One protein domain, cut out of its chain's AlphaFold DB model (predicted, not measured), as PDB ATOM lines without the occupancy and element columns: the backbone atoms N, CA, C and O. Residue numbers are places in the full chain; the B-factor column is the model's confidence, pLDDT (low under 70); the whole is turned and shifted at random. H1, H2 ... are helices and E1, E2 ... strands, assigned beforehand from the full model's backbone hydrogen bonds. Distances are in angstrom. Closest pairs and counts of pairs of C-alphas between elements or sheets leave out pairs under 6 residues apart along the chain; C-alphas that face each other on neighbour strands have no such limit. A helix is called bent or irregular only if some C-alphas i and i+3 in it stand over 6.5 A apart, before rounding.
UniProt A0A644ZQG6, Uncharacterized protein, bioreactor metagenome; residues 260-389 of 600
ATOM      1  N   PRO A 260     207.653 210.909 212.421       94.38
ATOM      2  CA  PRO A 260     207.936 209.491 212.194       94.38
ATOM      3  C   PRO A 260     209.417 209.154 212.423       94.38
ATOM      4  O   PRO A 260     210.284 210.005 212.227       94.38
ATOM      5  N   ASP A 261     209.706 207.915 212.825       94.56
ATOM      6  CA  ASP A 261     211.088 207.450 212.981       94.56
ATOM      7  C   ASP A 261     211.779 207.329 211.616       94.56
ATOM      8  O   ASP A 261     211.182 206.803 210.674       94.56
ATOM      9  N   VAL A 262     213.040 207.756 211.519       95.62
ATOM     10  CA  VAL A 262     213.819 207.790 210.266       95.62
ATOM     11  C   VAL A 262     213.812 206.427 209.575       95.62
ATOM     12  O   VAL A 262     213.544 206.330 208.379       95.62
ATOM     13  N   ASN A 263     213.989 205.347 210.341       94.44
ATOM     14  CA  ASN A 263     214.056 203.991 209.794       94.44
ATOM     15  C   ASN A 263     212.706 203.463 209.293       94.44
ATOM     16  O   ASN A 263     212.670 202.501 208.520       94.44
ATOM     17  N   SER A 264     211.599 204.069 209.729       95.19
ATOM     18  CA  SER A 264     210.240 203.712 209.311       95.19
ATOM     19  C   SER A 264     209.805 204.416 208.022       95.19
ATOM     20  O   SER A 264     208.830 203.997 207.395       95.19
ATOM     21  N   ILE A 265     210.534 205.454 207.606       96.75
ATOM     22  CA  ILE A 265     210.219 206.271 206.436       96.75
ATOM     23  C   ILE A 265     210.781 205.609 205.171       96.75
ATOM     24  O   ILE A 265     211.903 205.105 205.143       96.75
ATOM     25  N   LYS A 266     209.969 205.592 204.114       96.12
ATOM     26  CA  LYS A 266     210.346 205.187 202.755       96.12
ATOM     27  C   LYS A 266     210.750 206.394 201.908       96.12
ATOM     28  O   LYS A 266     211.715 206.317 201.159       96.12
ATOM     29  N   SER A 267     210.000 207.486 202.011       95.00
ATOM     30  CA  SER A 267     210.286 208.741 201.313       95.00
ATOM     31  C   SER A 267     209.618 209.913 202.018       95.00
ATOM     32  O   SER A 267     208.598 209.739 202.691       95.00
ATOM     33  N   VAL A 268     210.152 211.112 201.812       94.50
ATOM     34  CA  VAL A 268     209.558 212.363 202.283       94.50
ATOM     35  C   VAL A 268     209.351 213.295 201.109       94.50
ATOM     36  O   VAL A 268     210.234 213.453 200.278       94.50
ATOM     37  N   LYS A 269     208.188 213.931 201.044       88.38
ATOM     38  CA  LYS A 269     207.927 215.028 200.122       88.38
ATOM     39  C   LYS A 269     207.863 216.331 200.898       88.38
ATOM     40  O   LYS A 269     207.184 216.387 201.923       88.38
ATOM     41  N   ILE A 270     208.569 217.351 200.426       85.44
ATOM     42  CA  ILE A 270     208.649 218.647 201.103       85.44
ATOM     43  C   ILE A 270     208.473 219.810 200.125       85.44
ATOM     44  O   ILE A 270     208.953 219.754 198.991       85.44
ATOM     45  N   THR A 271     207.785 220.863 200.574       76.81
ATOM     46  CA  THR A 271     207.817 222.193 199.945       76.81
ATOM     47  C   THR A 271     208.572 223.164 200.840       76.81
ATOM     48  O   THR A 271     208.449 223.112 202.062       76.81
ATOM     49  N   TYR A 272     209.317 224.089 200.251       72.25
ATOM     50  CA  TYR A 272     209.931 225.200 200.977       72.25
ATOM     51  C   TYR A 272     210.210 226.348 200.017       72.25
ATOM     52  O   TYR A 272     210.225 226.142 198.817       72.25
ATOM     53  N   LYS A 273     210.437 227.567 200.508       65.81
ATOM     54  CA  LYS A 273     210.866 228.667 199.634       65.81
ATOM     55  C   LYS A 273     212.312 228.415 199.178       65.81
ATOM     56  O   LYS A 273     213.226 228.571 199.978       65.81
ATOM     57  N   GLY A 274     212.482 227.976 197.930       62.75
ATOM     58  CA  GLY A 274     213.783 227.783 197.274       62.75
ATOM     59  C   GLY A 274     214.141 228.947 196.344       62.75
ATOM     60  O   GLY A 274     213.771 230.084 196.619       62.75
ATOM     61  N   ASP A 275     214.804 228.635 195.229       62.16
ATOM     62  CA  ASP A 275     215.413 229.572 194.267       62.16
ATOM     63  C   ASP A 275     214.611 230.862 193.957       62.16
ATOM     64  O   ASP A 275     213.547 230.771 193.334       62.16
ATOM     65  N   PRO A 276     215.134 232.056 194.313       57.22
ATOM     66  CA  PRO A 276     214.454 233.338 194.104       57.22
ATOM     67  C   PRO A 276     214.390 233.776 192.635       57.22
ATOM     68  O   PRO A 276     213.617 234.675 192.314       57.22
ATOM     69  N   GLN A 277     215.214 233.195 191.754       56.53
ATOM     70  CA  GLN A 277     215.333 233.592 190.344       56.53
ATOM     71  C   GLN A 277     214.178 233.064 189.476       56.53
ATOM     72  O   GLN A 277     213.941 233.579 188.383       56.53
ATOM     73  N   ASN A 278     213.445 232.061 189.971       55.16
ATOM     74  CA  ASN A 278     212.364 231.390 189.255       55.16
ATOM     75  C   ASN A 278     211.008 231.886 189.785       55.16
ATOM     76  O   ASN A 278     210.524 231.452 190.839       55.16
ATOM     77  N   VAL A 279     210.417 232.852 189.077       47.47
ATOM     78  CA  VAL A 279     209.234 233.622 189.518       47.47
ATOM     79  C   VAL A 279     207.952 233.094 188.866       47.47
ATOM     80  O   VAL A 279     206.872 233.656 189.052       47.47
ATOM     81  N   ASN A 280     208.040 231.992 188.117       40.22
ATOM     82  CA  ASN A 280     206.931 231.491 187.327       40.22
ATOM     83  C   ASN A 280     205.592 231.419 188.082       40.22
ATOM     84  O   ASN A 280     205.412 230.684 189.055       40.22
ATOM     85  N   ASN A 281     204.614 232.096 187.467       37.31
ATOM     86  CA  ASN A 281     203.180 231.829 187.533       37.31
ATOM     87  C   ASN A 281     202.353 232.432 188.677       37.31
ATOM     88  O   ASN A 281     201.409 231.788 189.139       37.31
ATOM     89  N   LEU A 282     202.609 233.670 189.118       38.88
ATOM     90  CA  LEU A 282     201.773 234.279 190.161       38.88
ATOM     91  C   LEU A 282     201.434 235.749 189.911       38.88
ATOM     92  O   LEU A 282     202.036 236.673 190.452       38.88
ATOM     93  N   GLY A 283     200.328 235.955 189.190       31.27
ATOM     94  CA  GLY A 283     199.516 237.155 189.360       31.27
ATOM     95  C   GLY A 283     199.207 237.367 190.847       31.27
ATOM     96  O   GLY A 283     198.758 236.430 191.515       31.27
ATOM     97  N   SER A 284     199.444 238.602 191.308       28.03
ATOM     98  CA  SER A 284     199.375 239.145 192.680       28.03
ATOM     99  C   SER A 284     200.639 239.015 193.550       28.03
ATOM    100  O   SER A 284     200.670 238.251 194.502       28.03
ATOM    101  N   GLY A 285     201.659 239.841 193.276       32.66
ATOM    102  CA  GLY A 285     202.478 240.505 194.311       32.66
ATOM    103  C   GLY A 285     203.170 239.662 195.392       32.66
ATOM    104  O   GLY A 285     203.572 240.230 196.402       32.66
ATOM    105  N   SER A 286     203.293 238.345 195.227       34.06
ATOM    106  CA  SER A 286     203.614 237.423 196.322       34.06
ATOM    107  C   SER A 286     204.786 236.504 195.966       34.06
ATOM    108  O   SER A 286     204.625 235.543 195.219       34.06
ATOM    109  N   TYR A 287     205.941 236.814 196.564       42.06
ATOM    110  CA  TYR A 287     207.012 235.908 197.022       42.06
ATOM    111  C   TYR A 287     207.528 234.838 196.031       42.06
ATOM    112  O   TYR A 287     207.090 233.701 196.090       42.06
ATOM    113  N   GLY A 288     208.492 235.151 195.158       34.78
ATOM    114  CA  GLY A 288     209.091 234.194 194.202       34.78
ATOM    115  C   GLY A 288     209.876 233.029 194.840       34.78
ATOM    116  O   GLY A 288     210.421 233.162 195.934       34.78
ATOM    117  N   GLY A 289     209.893 231.881 194.151       38.78
ATOM    118  CA  GLY A 289     210.521 230.625 194.566       38.78
ATOM    119  C   GLY A 289     210.042 229.448 193.701       38.78
ATOM    120  O   GLY A 289     208.836 229.288 193.516       38.78
ATOM    121  N   LEU A 290     210.935 228.560 193.245       36.31
ATOM    122  CA  LEU A 290     210.603 227.359 192.436       36.31
ATOM    123  C   LEU A 290     209.551 226.426 193.067       36.31
ATOM    124  O   LEU A 290     208.953 225.585 192.398       36.31
ATOM    125  N   LEU A 291     209.347 226.570 194.367       39.75
ATOM    126  CA  LEU A 291     208.487 225.776 195.232       39.75
ATOM    127  C   LEU A 291     207.446 226.673 195.930       39.75
ATOM    128  O   LEU A 291     207.016 226.354 197.035       39.75
ATOM    129  N   ASN A 292     207.075 227.821 195.342       41.44
ATOM    130  CA  ASN A 292     206.161 228.770 195.978       41.44
ATOM    131  C   ASN A 292     204.821 228.114 196.329       41.44
ATOM    132  O   ASN A 292     204.163 227.466 195.519       41.44
ATOM    133  N   THR A 293     204.420 228.309 197.569       45.56
ATOM    134  CA  THR A 293     203.435 227.557 198.332       45.56
ATOM    135  C   THR A 293     202.031 228.173 198.285       45.56
ATOM    136  O   THR A 293     201.063 227.501 198.641       45.56
ATOM    137  N   TYR A 294     201.878 229.394 197.747       36.28
ATOM    138  CA  TYR A 294     200.596 230.117 197.756       36.28
ATOM    139  C   TYR A 294     199.559 229.594 196.735       36.28
ATOM    140  O   TYR A 294     198.357 229.671 196.986       36.28
ATOM    141  N   LYS A 295     199.980 228.992 195.605       37.53
ATOM    142  CA  LYS A 295     199.056 228.342 194.635       37.53
ATOM    143  C   LYS A 295     199.398 226.899 194.255       37.53
ATOM    144  O   LYS A 295     198.584 226.251 193.605       37.53
ATOM    145  N   SER A 296     200.550 226.376 194.663       40.81
ATOM    146  CA  SER A 296     201.106 225.168 194.032       40.81
ATOM    147  C   SER A 296     200.614 223.833 194.593       40.81
ATOM    148  O   SER A 296     200.905 222.788 194.016       40.81
ATOM    149  N   GLY A 297     199.858 223.839 195.696       37.91
ATOM    150  CA  GLY A 297     199.319 222.613 196.286       37.91
ATOM    151  C   GLY A 297     200.383 221.513 196.504       37.91
ATOM    152  O   GLY A 297     201.583 221.779 196.510       37.91
ATOM    153  N   PRO A 298     199.969 220.251 196.688       36.38
ATOM    154  CA  PRO A 298     200.882 219.112 196.815       36.38
ATOM    155  C   PRO A 298     201.623 218.726 195.513       36.38
ATOM    156  O   PRO A 298     202.326 217.717 195.490       36.38
ATOM    157  N   GLU A 299     201.465 219.481 194.422       43.84
ATOM    158  CA  GLU A 299     201.987 219.128 193.093       43.84
ATOM    159  C   GLU A 299     203.434 219.600 192.871       43.84
ATOM    160  O   GLU A 299     204.128 219.078 192.001       43.84
ATOM    161  N   VAL A 300     203.938 220.511 193.709       58.25
ATOM    162  CA  VAL A 300     205.292 221.081 193.602       58.25
ATOM    163  C   VAL A 300     206.106 220.738 194.856       58.25
ATOM    164  O   VAL A 300     206.508 221.610 195.617       58.25
ATOM    165  N   MET A 301     206.308 219.438 195.099       70.06
ATOM    166  CA  MET A 301     207.130 218.913 196.197       70.06
ATOM    167  C   MET A 301     208.365 218.183 195.669       70.06
ATOM    168  O   MET A 301     208.254 217.361 194.757       70.06
ATOM    169  N   ILE A 302     209.515 218.403 196.306       80.25
ATOM    170  CA  ILE A 302     210.704 217.570 196.083       80.25
ATOM    171  C   ILE A 302     210.506 216.251 196.817       80.25
ATOM    172  O   ILE A 302     210.070 216.238 197.969       80.25
ATOM    173  N   SER A 303     210.819 215.145 196.144       88.12
ATOM    174  CA  SER A 303     210.771 213.804 196.723       88.12
ATOM    175  C   SER A 303     212.163 213.399 197.195       88.12
ATOM    176  O   SER A 303     213.052 213.184 196.383       88.12
ATOM    177  N   LEU A 304     212.324 213.255 198.504       92.88
ATOM    178  CA  LEU A 304     213.561 212.888 199.180       92.88
ATOM    179  C   LEU A 304     213.506 211.419 199.601       92.88
ATOM    180  O   LEU A 304     212.551 210.978 200.251       92.88
ATOM    181  N   THR A 305     214.529 210.656 199.226       94.44
ATOM    182  CA  THR A 305     214.614 209.210 199.485       94.44
ATOM    183  C   THR A 305     215.915 208.801 200.168       94.44
ATOM    184  O   THR A 305     215.943 207.739 200.793       94.44
ATOM    185  N   SER A 306     216.977 209.615 200.102       95.31
ATOM    186  CA  SER A 306     218.216 209.314 200.818       95.31
ATOM    187  C   SER A 306     218.035 209.435 202.330       95.31
ATOM    188  O   SER A 306     217.277 210.267 202.834       95.31
ATOM    189  N   ILE A 307     218.768 208.602 203.071       94.88
ATOM    190  CA  ILE A 307     218.723 208.584 204.538       94.88
ATOM    191  C   ILE A 307     219.151 209.945 205.101       94.88
ATOM    192  O   ILE A 307     218.460 210.472 205.963       94.88
ATOM    193  N   SER A 308     220.205 210.558 204.554       95.44
ATOM    194  CA  SER A 308     220.683 211.885 204.968       95.44
ATOM    195  C   SER A 308     219.629 212.978 204.786       95.44
ATOM    196  O   SER A 308     219.428 213.801 205.681       95.44
ATOM    197  N   SER A 309     218.914 212.983 203.656       95.44
ATOM    198  CA  SER A 309     217.846 213.955 203.410       95.44
ATOM    199  C   SER A 309     216.657 213.719 204.343       95.44
ATOM    200  O   SER A 309     216.117 214.672 204.903       95.44
ATOM    201  N   ILE A 310     216.276 212.459 204.582       96.62
ATOM    202  CA  ILE A 310     215.209 212.102 205.529       96.62
ATOM    203  C   ILE A 310     215.583 212.534 206.955       96.62
ATOM    204  O   ILE A 310     214.770 213.167 207.631       96.62
ATOM    205  N   GLU A 311     216.805 212.247 207.406       96.88
ATOM    206  CA  GLU A 311     217.323 212.680 208.708       96.88
ATOM    207  C   GLU A 311     217.239 214.199 208.843       96.88
ATOM    208  O   GLU A 311     216.654 214.687 209.816       96.88
ATOM    209  N   LYS A 312     217.697 214.945 207.829       96.88
ATOM    210  CA  LYS A 312     217.637 216.408 207.832       96.88
ATOM    211  C   LYS A 312     216.206 216.939 207.900       96.88
ATOM    212  O   LYS A 312     215.934 217.836 208.697       96.88
ATOM    213  N   VAL A 313     215.263 216.372 207.139       96.31
ATOM    214  CA  VAL A 313     213.850 216.779 207.238       96.31
ATOM    215  C   VAL A 313     213.305 216.502 208.639       96.31
ATOM    216  O   VAL A 313     212.617 217.351 209.201       96.31
ATOM    217  N   THR A 314     213.610 215.344 209.233       96.44
ATOM    218  CA  THR A 314     213.128 215.031 210.587       96.44
ATOM    219  C   THR A 314     213.748 215.926 211.662       96.44
ATOM    220  O   THR A 314     213.054 216.272 212.619       96.44
ATOM    221  N   GLU A 315     215.013 216.329 211.515       97.00
ATOM    222  CA  GLU A 315     215.689 217.305 212.378       97.00
ATOM    223  C   GLU A 315     214.972 218.658 212.322       97.00
ATOM    224  O   GLU A 315     214.510 219.151 213.353       97.00
ATOM    225  N   ILE A 316     214.790 219.200 211.115       95.19
ATOM    226  CA  ILE A 316     214.116 220.486 210.898       95.19
ATOM    227  C   ILE A 316     212.661 220.416 211.383       95.19
ATOM    228  O   ILE A 316     212.190 221.312 212.073       95.19
ATOM    229  N   HIS A 317     211.944 219.319 211.122       95.38
ATOM    230  CA  HIS A 317     210.568 219.130 211.588       95.38
ATOM    231  C   HIS A 317     210.453 219.142 213.122       95.38
ATOM    232  O   HIS A 317     209.520 219.742 213.661       95.38
ATOM    233  N   LYS A 318     211.403 218.533 213.844       95.50
ATOM    234  CA  LYS A 318     211.451 218.601 215.316       95.50
ATOM    235  C   LYS A 318     211.694 220.027 215.809       95.50
ATOM    236  O   LYS A 318     211.111 220.424 216.817       95.50
ATOM    237  N   GLU A 319     212.531 220.789 215.113       93.56
ATOM    238  CA  GLU A 319     212.793 222.192 215.435       93.56
ATOM    239  C   GLU A 319     211.555 223.064 215.220       93.56
ATOM    240  O   GLU A 319     211.164 223.782 216.138       93.56
ATOM    241  N   ILE A 320     210.858 222.897 214.094       91.88
ATOM    242  CA  ILE A 320     209.576 223.564 213.822       91.88
ATOM    243  C   ILE A 320     208.580 223.287 214.959       91.88
ATOM    244  O   ILE A 320     207.984 224.208 215.513       91.88
ATOM    245  N   ILE A 321     208.428 222.025 215.378       91.38
ATOM    246  CA  ILE A 321     207.541 221.653 216.497       91.38
ATOM    247  C   ILE A 321     207.944 222.363 217.797       91.38
ATOM    248  O   ILE A 321     207.068 222.800 218.544       91.38
ATOM    249  N   LYS A 322     209.249 222.478 218.071       90.56
ATOM    250  CA  LYS A 322     209.782 223.150 219.264       90.56
ATOM    251  C   LYS A 322     209.525 224.661 219.243       90.56
ATOM    252  O   LYS A 322     209.298 225.236 220.303       90.56
ATOM    253  N   GLU A 323     209.556 225.292 218.070       86.69
ATOM    254  CA  GLU A 323     209.211 226.712 217.903       86.69
ATOM    255  C   GLU A 323     207.739 226.994 218.205       86.69
ATOM    256  O   GLU A 323     207.415 228.030 218.791       86.69
ATOM    257  N   GLY A 324     206.861 226.059 217.836       80.25
ATOM    258  CA  GLY A 324     205.425 226.140 218.070       80.25
ATOM    259  C   GLY A 324     204.705 227.196 217.222       80.25
ATOM    260  O   GLY A 324     205.294 228.023 216.526       80.25
ATOM    261  N   CYS A 325     203.372 227.178 217.295       69.06
ATOM    262  CA  CYS A 325     202.542 228.182 216.633       69.06
ATOM    263  C   CYS A 325     202.627 229.497 217.410       69.06
ATOM    264  O   CYS A 325     202.199 229.567 218.561       69.06
ATOM    265  N   SER A 326     203.165 230.541 216.794       61.91
ATOM    266  CA  SER A 326     203.247 231.860 217.412       61.91
ATOM    267  C   SER A 326     202.880 232.938 216.410       61.91
ATOM    268  O   SER A 326     203.056 232.767 215.203       61.91
ATOM    269  N   GLU A 327     202.313 234.029 216.923       61.41
ATOM    270  CA  GLU A 327     202.009 235.182 216.091       61.41
ATOM    271  C   GLU A 327     203.294 235.712 215.466       61.41
ATOM    272  O   GLU A 327     204.378 235.701 216.065       61.41
ATOM    273  N   VAL A 328     203.138 236.156 214.228       57.59
ATOM    274  CA  VAL A 328     204.166 236.878 213.509       57.59
ATOM    275  C   VAL A 328     204.497 238.124 214.325       57.59
ATOM    276  O   VAL A 328     203.683 239.032 214.461       57.59
ATOM    277  N   THR A 329     205.670 238.100 214.943       50.16
ATOM    278  CA  THR A 329     206.168 239.124 215.854       50.16
ATOM    279  C   THR A 329     207.387 239.732 215.185       50.16
ATOM    280  O   THR A 329     208.339 239.021 214.873       50.16
ATOM    281  N   TYR A 330     207.295 241.026 214.891       53.09
ATOM    282  CA  TYR A 330     208.407 241.835 214.415       53.09
ATOM    283  C   TYR A 330     208.486 243.060 215.309       53.09
ATOM    284  O   TYR A 330     207.602 243.919 215.272       53.09
ATOM    285  N   THR A 331     209.534 243.143 216.111       48.72
ATOM    286  CA  THR A 331     210.008 244.410 216.653       48.72
ATOM    287  C   THR A 331     211.343 244.737 215.989       48.72
ATOM    288  O   THR A 331     212.111 243.827 215.686       48.72
ATOM    289  N   ASP A 332     211.662 246.020 215.784       45.78
ATOM    290  CA  ASP A 332     212.976 246.451 215.255       45.78
ATOM    291  C   ASP A 332     214.171 245.977 216.127       45.78
ATOM    292  O   ASP A 332     215.328 246.182 215.765       45.78
ATOM    293  N   ALA A 333     213.890 245.363 217.284       45.84
ATOM    294  CA  ALA A 333     214.838 244.838 218.256       45.84
ATOM    295  C   ALA A 333     215.035 243.308 218.196       45.84
ATOM    296  O   ALA A 333     215.923 242.805 218.887       45.84
ATOM    297  N   ASP A 334     214.239 242.561 217.420       50.97
ATOM    298  CA  ASP A 334     214.381 241.102 217.341       50.97
ATOM    299  C   ASP A 334     215.586 240.712 216.459       50.97
ATOM    300  O   ASP A 334     215.744 241.256 215.360       50.97
ATOM    301  N   PRO A 335     216.434 239.752 216.884       59.38
ATOM    302  CA  PRO A 335     217.473 239.193 216.027       59.38
ATOM    303  C   PRO A 335     216.876 238.606 214.742       59.38
ATOM    304  O   PRO A 335     215.836 237.937 214.770       59.38
ATOM    305  N   TYR A 336     217.557 238.790 213.609       61.34
ATOM    306  CA  TYR A 336     217.118 238.281 212.305       61.34
ATOM    307  C   TYR A 336     216.833 236.772 212.331       61.34
ATOM    308  O   TYR A 336     215.821 236.310 211.805       61.34
ATOM    309  N   SER A 337     217.664 235.994 213.028       67.25
ATOM    310  CA  SER A 337     217.479 234.550 213.199       67.25
ATOM    311  C   SER A 337     216.154 234.165 213.868       67.25
ATOM    312  O   SER A 337     215.612 233.092 213.584       67.25
ATOM    313  N   ASP A 338     215.627 235.012 214.752       73.12
ATOM    314  CA  ASP A 338     214.406 234.759 215.525       73.12
ATOM    315  C   ASP A 338     213.134 235.298 214.867       73.12
ATOM    316  O   ASP A 338     212.022 234.992 215.306       73.12
ATOM    317  N   THR A 339     213.305 236.038 213.776       69.00
ATOM    318  CA  THR A 339     212.233 236.634 212.992       69.00
ATOM    319  C   THR A 339     211.324 235.562 212.384       69.00
ATOM    320  O   THR A 339     211.804 234.615 211.757       69.00
ATOM    321  N   LYS A 340     210.001 235.705 212.540       72.00
ATOM    322  CA  LYS A 340     208.999 234.724 212.077       72.00
ATOM    323  C   LYS A 340     208.287 235.184 210.811       72.00
ATOM    324  O   LYS A 340     207.552 236.169 210.833       72.00
ATOM    325  N   VAL A 341     208.429 234.426 209.729       67.00
ATOM    326  CA  VAL A 341     207.896 234.744 208.393       67.00
ATOM    327  C   VAL A 341     206.811 233.765 207.947       67.00
ATOM    328  O   VAL A 341     206.764 232.619 208.397       67.00
ATOM    329  N   PHE A 342     205.960 234.203 207.014       69.31
ATOM    330  CA  PHE A 342     205.021 233.326 206.310       69.31
ATOM    331  C   PHE A 342     205.744 232.524 205.213       69.31
ATOM    332  O   PHE A 342     206.424 233.110 204.367       69.31
ATOM    333  N   VAL A 343     205.617 231.192 205.220       69.44
ATOM    334  CA  VAL A 343     206.401 230.285 204.346       69.44
ATOM    335  C   VAL A 343     205.617 229.103 203.761       69.44
ATOM    336  O   VAL A 343     206.021 228.572 202.728       69.44
ATOM    337  N   ASP A 344     204.491 228.719 204.369       73.44
ATOM    338  CA  ASP A 344     203.608 227.627 203.921       73.44
ATOM    339  C   ASP A 344     204.342 226.299 203.587       73.44
ATOM    340  O   ASP A 344     204.180 225.721 202.517       73.44
ATOM    341  N   VAL A 345     205.140 225.767 204.516       78.00
ATOM    342  CA  VAL A 345     205.910 224.515 204.353       78.00
ATOM    343  C   VAL A 345     205.028 223.276 204.529       78.00
ATOM    344  O   VAL A 345     204.333 223.135 205.537       78.00
ATOM    345  N   TYR A 346     205.101 222.334 203.590       81.75
ATOM    346  CA  TYR A 346     204.442 221.028 203.652       81.75
ATOM    347  C   TYR A 346     205.461 219.924 203.852       81.75
ATOM    348  O   TYR A 346     206.511 219.936 203.222       81.75
ATOM    349  N   ILE A 347     205.107 218.929 204.662       88.81
ATOM    350  CA  ILE A 347     205.906 217.716 204.824       88.81
ATOM    351  C   ILE A 347     204.979 216.502 204.755       88.81
ATOM    352  O   ILE A 347     204.109 216.330 205.611       88.81
ATOM    353  N   GLU A 348     205.162 215.649 203.753       89.81
ATOM    354  CA  GLU A 348     204.471 214.367 203.607       89.81
ATOM    355  C   GLU A 348     205.473 213.222 203.754       89.81
ATOM    356  O   GLU A 348     206.327 213.001 202.902       89.81
ATOM    357  N   TYR A 349     205.340 212.460 204.834       94.00
ATOM    358  CA  TYR A 349     206.073 211.221 205.050       94.00
ATOM    359  C   TYR A 349     205.280 210.049 204.477       94.00
ATOM    360  O   TYR A 349     204.111 209.877 204.830       94.00
ATOM    361  N   GLU A 350     205.923 209.211 203.671       95.00
ATOM    362  CA  GLU A 350     205.429 207.884 203.299       95.00
ATOM    363  C   GLU A 350     206.213 206.833 204.092       95.00
ATOM    364  O   GLU A 350     207.436 206.742 203.981       95.00
ATOM    365  N   GLY A 351     205.515 206.066 204.928       94.62
ATOM    366  CA  GLY A 351     206.085 204.963 205.692       94.62
ATOM    367  C   GLY A 351     206.337 203.732 204.823       94.62
ATOM    368  O   GLY A 351     205.698 203.529 203.790       94.62
ATOM    369  N   LYS A 352     207.249 202.861 205.262       94.31
ATOM    370  CA  LYS A 352     207.505 201.558 204.615       94.31
ATOM    371  C   LYS A 352     206.282 200.634 204.622       94.31
ATOM    372  O   LYS A 352     206.184 199.747 203.783       94.31
ATOM    373  N   ASP A 353     205.349 200.865 205.538       92.31
ATOM    374  CA  ASP A 353     204.050 200.194 205.640       92.31
ATOM    375  C   ASP A 353     202.962 200.810 204.737       92.31
ATOM    376  O   ASP A 353     201.825 200.342 204.729       92.31
ATOM    377  N   GLY A 354     203.289 201.862 203.978       88.25
ATOM    378  CA  GLY A 354     202.369 202.584 203.100       88.25
ATOM    379  C   GLY A 354     201.527 203.657 203.798       88.25
ATOM    380  O   GLY A 354     200.749 204.341 203.127       88.25
ATOM    381  N   GLN A 355     201.664 203.852 205.115       86.44
ATOM    382  CA  GLN A 355     200.958 204.926 205.815       86.44
ATOM    383  C   GLN A 355     201.536 206.296 205.458       86.44
ATOM    384  O   GLN A 355     202.747 206.465 205.324       86.44
ATOM    385  N   LYS A 356     200.665 207.305 205.361       88.94
ATOM    386  CA  LYS A 356     201.060 208.686 205.067       88.94
ATOM    387  C   LYS A 356     200.839 209.605 206.258       88.94
ATOM    388  O   LYS A 356     199.766 209.609 206.859       88.94
ATOM    389  N   THR A 357     201.839 210.424 206.571       88.75
ATOM    390  CA  THR A 357     201.734 211.488 207.577       88.75
ATOM    391  C   THR A 357     201.986 212.830 206.911       88.75
ATOM    392  O   THR A 357     203.090 213.075 206.443       88.75
ATOM    393  N   ILE A 358     200.973 213.698 206.891       86.25
ATOM    394  CA  ILE A 358     201.050 215.026 206.268       86.25
ATOM    395  C   ILE A 358     201.070 216.095 207.361       86.25
ATOM    396  O   ILE A 358     200.297 216.021 208.327       86.25
ATOM    397  N   ARG A 359     201.953 217.077 207.206       86.75
ATOM    398  CA  ARG A 359     202.110 218.235 208.084       86.75
ATOM    399  C   ARG A 359     202.184 219.516 207.273       86.75
ATOM    400  O   ARG A 359     202.665 219.505 206.143       86.75
ATOM    401  N   PHE A 360     201.699 220.599 207.868       83.62
ATOM    402  CA  PHE A 360     201.726 221.917 207.256       83.62
ATOM    403  C   PHE A 360     202.046 223.023 208.261       83.62
ATOM    404  O   PHE A 360     201.434 223.099 209.331       83.62
ATOM    405  N   TYR A 361     202.956 223.909 207.865       83.38
ATOM    406  CA  TYR A 361     203.515 224.966 208.692       83.38
ATOM    407  C   TYR A 361     203.463 226.315 207.961       83.38
ATOM    408  O   TYR A 361     204.294 226.578 207.094       83.38
ATOM    409  N   PRO A 362     202.503 227.190 208.306       73.62
ATOM    410  CA  PRO A 362     202.340 228.481 207.634       73.62
ATOM    411  C   PRO A 362     203.378 229.519 208.051       73.62
ATOM    412  O   PRO A 362     203.607 230.485 207.329       73.62
ATOM    413  N   ILE A 363     203.971 229.342 209.232       75.19
ATOM    414  CA  ILE A 363     204.884 230.288 209.869       75.19
ATOM    415  C   ILE A 363     206.083 229.508 210.398       75.19
ATOM    416  O   ILE A 363     205.909 228.427 210.971       75.19
ATOM    417  N   MET A 364     207.273 230.075 210.219       77.56
ATOM    418  CA  MET A 364     208.545 229.523 210.682       77.56
ATOM    419  C   MET A 364     209.519 230.658 211.006       77.56
ATOM    420  O   MET A 364     209.414 231.741 210.421       77.56
ATOM    421  N   LYS A 365     210.476 230.421 211.906       79.75
ATOM    422  CA  LYS A 365     211.623 231.325 212.051       79.75
ATOM    423  C   LYS A 365     212.499 231.325 210.797       79.75
ATOM    424  O   LYS A 365     212.668 230.290 210.155       79.75
ATOM    425  N   LEU A 366     213.121 232.460 210.485       75.50
ATOM    426  CA  LEU A 366     214.066 232.580 209.372       75.50
ATOM    427  C   LEU A 366     215.285 231.667 209.531       75.50
ATOM    428  O   LEU A 366     215.713 231.055 208.555       75.50
ATOM    429  N   SER A 367     215.797 231.499 210.753       79.38
ATOM    430  CA  SER A 367     216.875 230.538 211.030       79.38
ATOM    431  C   SER A 367     216.495 229.111 210.624       79.38
ATOM    432  O   SER A 367     217.267 228.441 209.941       79.38
ATOM    433  N   THR A 368     215.287 228.662 210.952       86.50
ATOM    434  CA  THR A 368     214.804 227.323 210.584       86.50
ATOM    435  C   THR A 368     214.441 227.221 209.106       86.50
ATOM    436  O   THR A 368     214.757 226.214 208.476       86.50
ATOM    437  N   LEU A 369     213.890 228.283 208.507       79.38
ATOM    438  CA  LEU A 369     213.664 228.362 207.061       79.38
ATOM    439  C   LEU A 369     214.979 228.207 206.286       79.38
ATOM    440  O   LEU A 369     215.039 227.435 205.334       79.38
ATOM    441  N   SER A 370     216.044 228.889 206.717       78.50
ATOM    442  CA  SER A 370     217.351 228.839 206.050       78.50
ATOM    443  C   SER A 370     217.965 227.435 206.041       78.50
ATOM    444  O   SER A 370     218.672 227.078 205.104       78.50
ATOM    445  N   LYS A 371     217.633 226.586 207.025       86.69
ATOM    446  CA  LYS A 371     218.081 225.184 207.063       86.69
ATOM    447  C   LYS A 371     217.475 224.339 205.945       86.69
ATOM    448  O   LYS A 371     218.075 223.333 205.576       86.69
ATOM    449  N   LEU A 372     216.324 224.733 205.391       85.50
ATOM    450  CA  LEU A 372     215.712 224.050 204.246       85.50
ATOM    451  C   LEU A 372     216.541 224.224 202.966       85.50
ATOM    452  O   LEU A 372     216.469 223.368 202.090       85.50
ATOM    453  N   LEU A 373     217.404 225.246 202.893       83.25
ATOM    454  CA  LEU A 373     218.338 225.430 201.777       83.25
ATOM    455  C   LEU A 373     219.372 224.306 201.675       83.25
ATOM    456  O   LEU A 373     219.970 224.137 200.623       83.25
ATOM    457  N   TYR A 374     219.540 223.482 202.714       87.56
ATOM    458  CA  TYR A 374     220.321 222.248 202.618       87.56
ATOM    459  C   TYR A 374     219.901 221.389 201.414       87.56
ATOM    460  O   TYR A 374     220.748 220.778 200.767       87.56
ATOM    461  N   PHE A 375     218.600 221.347 201.103       86.75
ATOM    462  CA  PHE A 375     218.089 220.517 200.018       86.75
ATOM    463  C   PHE A 375     218.478 221.041 198.632       86.75
ATOM    464  O   PHE A 375     218.622 220.228 197.734       86.75
ATOM    465  N   ASP A 376     218.736 222.342 198.462       82.25
ATOM    466  CA  ASP A 376     219.097 222.948 197.168       82.25
ATOM    467  C   ASP A 376     220.406 222.384 196.571       82.25
ATOM    468  O   ASP A 376     220.662 222.553 195.379       82.25
ATOM    469  N   GLU A 377     221.240 221.731 197.386       86.38
ATOM    470  CA  GLU A 377     222.528 221.155 196.979       86.38
ATOM    471  C   GLU A 377     222.532 219.621 196.917       86.38
ATOM    472  O   GLU A 377     223.563 219.031 196.577       86.38
ATOM    473  N   THR A 378     221.409 218.956 197.215       88.94
ATOM    474  CA  THR A 378     221.333 217.490 197.141       88.94
ATOM    475  C   THR A 378     221.063 217.013 195.719       88.94
ATOM    476  O   THR A 378     220.438 217.705 194.910       88.94
ATOM    477  N   ASP A 379     221.503 215.796 195.401       90.06
ATOM    478  CA  ASP A 379     221.285 215.217 194.074       90.06
ATOM    479  C   ASP A 379     219.789 215.045 193.768       90.06
ATOM    480  O   ASP A 379     219.366 215.285 192.639       90.06
ATOM    481  N   GLU A 380     218.956 214.753 194.777       89.06
ATOM    482  CA  GLU A 380     217.503 214.663 194.589       89.06
ATOM    483  C   GLU A 380     216.881 216.001 194.160       89.06
ATOM    484  O   GLU A 380     215.941 216.018 193.359       89.06
ATOM    485  N   TYR A 381     217.395 217.131 194.661       84.06
ATOM    486  CA  TYR A 381     216.965 218.452 194.203       84.06
ATOM    487  C   TYR A 381     217.426 218.730 192.778       84.06
ATOM    488  O   TYR A 381     216.635 219.223 191.978       84.06
ATOM    489  N   ARG A 382     218.670 218.386 192.431       84.38
ATOM    490  CA  ARG A 382     219.195 218.568 191.068       84.38
ATOM    491  C   ARG A 382     218.375 217.787 190.049       84.38
ATOM    492  O   ARG A 382     217.973 218.344 189.029       84.38
ATOM    493  N   GLU A 383     218.068 216.528 190.347       83.00
ATOM    494  CA  GLU A 383     217.197 215.690 189.520       83.00
ATOM    495  C   GLU A 383     215.793 216.288 189.394       83.00
ATOM    496  O   GLU A 383     215.244 216.362 188.291       83.00
ATOM    497  N   TYR A 384     215.216 216.754 190.508       79.62
ATOM    498  CA  TYR A 384     213.925 217.438 190.506       79.62
ATOM    499  C   TYR A 384     213.947 218.699 189.632       79.62
ATOM    500  O   TYR A 384     213.047 218.891 188.813       79.62
ATOM    501  N   TYR A 385     214.977 219.532 189.778       76.56
ATOM    502  CA  TYR A 385     215.154 220.788 189.059       76.56
ATOM    503  C   TYR A 385     215.286 220.545 187.549       76.56
ATOM    504  O   TYR A 385     214.532 221.125 186.770       76.56
ATOM    505  N   ILE A 386     216.163 219.624 187.131       76.25
ATOM    506  CA  ILE A 386     216.354 219.255 185.717       76.25
ATOM    507  C   ILE A 386     215.058 218.695 185.125       76.25
ATOM    508  O   ILE A 386     214.642 219.108 184.041       76.25
ATOM    509  N   LYS A 387     214.381 217.792 185.844       75.19
ATOM    510  CA  LYS A 387     213.109 217.222 185.393       75.19
ATOM    511  C   LYS A 387     212.050 218.307 185.205       75.19
ATOM    512  O   LYS A 387     211.396 218.339 184.167       75.19
ATOM    513  N   LYS A 388     211.906 219.211 186.173       70.00
ATOM    514  CA  LYS A 388     210.929 220.301 186.114       70.00
ATOM    515  C   LYS A 388     211.219 221.280 184.978       70.00
ATOM    516  O   LYS A 388     210.292 221.713 184.307       70.00
ATOM    517  N   CYS A 389     212.488 221.579 184.733       66.19
ATOM    518  CA  CYS A 389     212.909 222.357 183.573       66.19
ATOM    519  C   CYS A 389     212.594 221.683 182.234       66.19
ATOM    520  O   CYS A 389     212.371 222.367 181.243       66.19
TER     521      CYS A 389
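This is residues 260 to 389 of the 600 residues of an uncharacterized protein of bioreactor metagenome (UniProt A0A644ZQG6). A twisted sheet, with the long bent hairpin of E3 and E4 on one side and the short strands E1 and E2 on the other, curls round helix H1. H2 runs beside H1 the opposite way, and H3 turns off at the E2 edge. The printed part has 130 residues, in the order E1 E2 H1 E3 E4 H2 H3, class mixed; the sheet's order is E2 E1 E3 E4, antiparallel. It is compact, with a radius of gyration of the C-alphas of 14.9 A and spans of 46 by 34 by 23 A.

Start at E1, residues 265 to 270; its N 269 is 2.8 A from O 348 of E3, residues 340 to 351. E2, residues 302 to 304, forms a hairpin with E1, with N 304 and O 268 2.7 A apart. H1, residues 307 to 323, is on the sheet; its closest C-alphas to E1 are Ile 310 and Val 268, 6.5 A. E2, H1 and E3 make a split strand-helix-strand unit, two strands running the same way with E1 between them, its crossover right-handed. E3 bends by 65 degrees at residue 343, and in its hairpin with E4, residues 356 to 365, N 347 and O 359 are 2.9 A apart. H2, residues 366 to 377, touches H1 at a shallow tilt of 11 degrees, the closest C-alphas being Thr 368 and Ile 316, 6.9 A. H3, residues 379 to 389, only grazes the sheet; its closest C-alphas to E2 are Glu 380 and Leu 304, 6.3 A. Every O i to N i+4 pair is within hydrogen-bond range in H1 and H3; H2 has 2 of 8, but 8 of 9 O i to N i+3 pairs.

Find C-alpha 265 at (210.219, 206.271, 206.436), where E1 begins. H1 runs 24.4 A, E3 30.6 A, E4 25.9 A and H2 18.9 A; H3 ends at C-alpha 389, (212.909, 222.357, 183.573).

The printed part has no cut. The links E1 to E2 and H1 to E3 are long. Confidence is under 70 for 46 residues, among them 273 to 300 and 325 to 337.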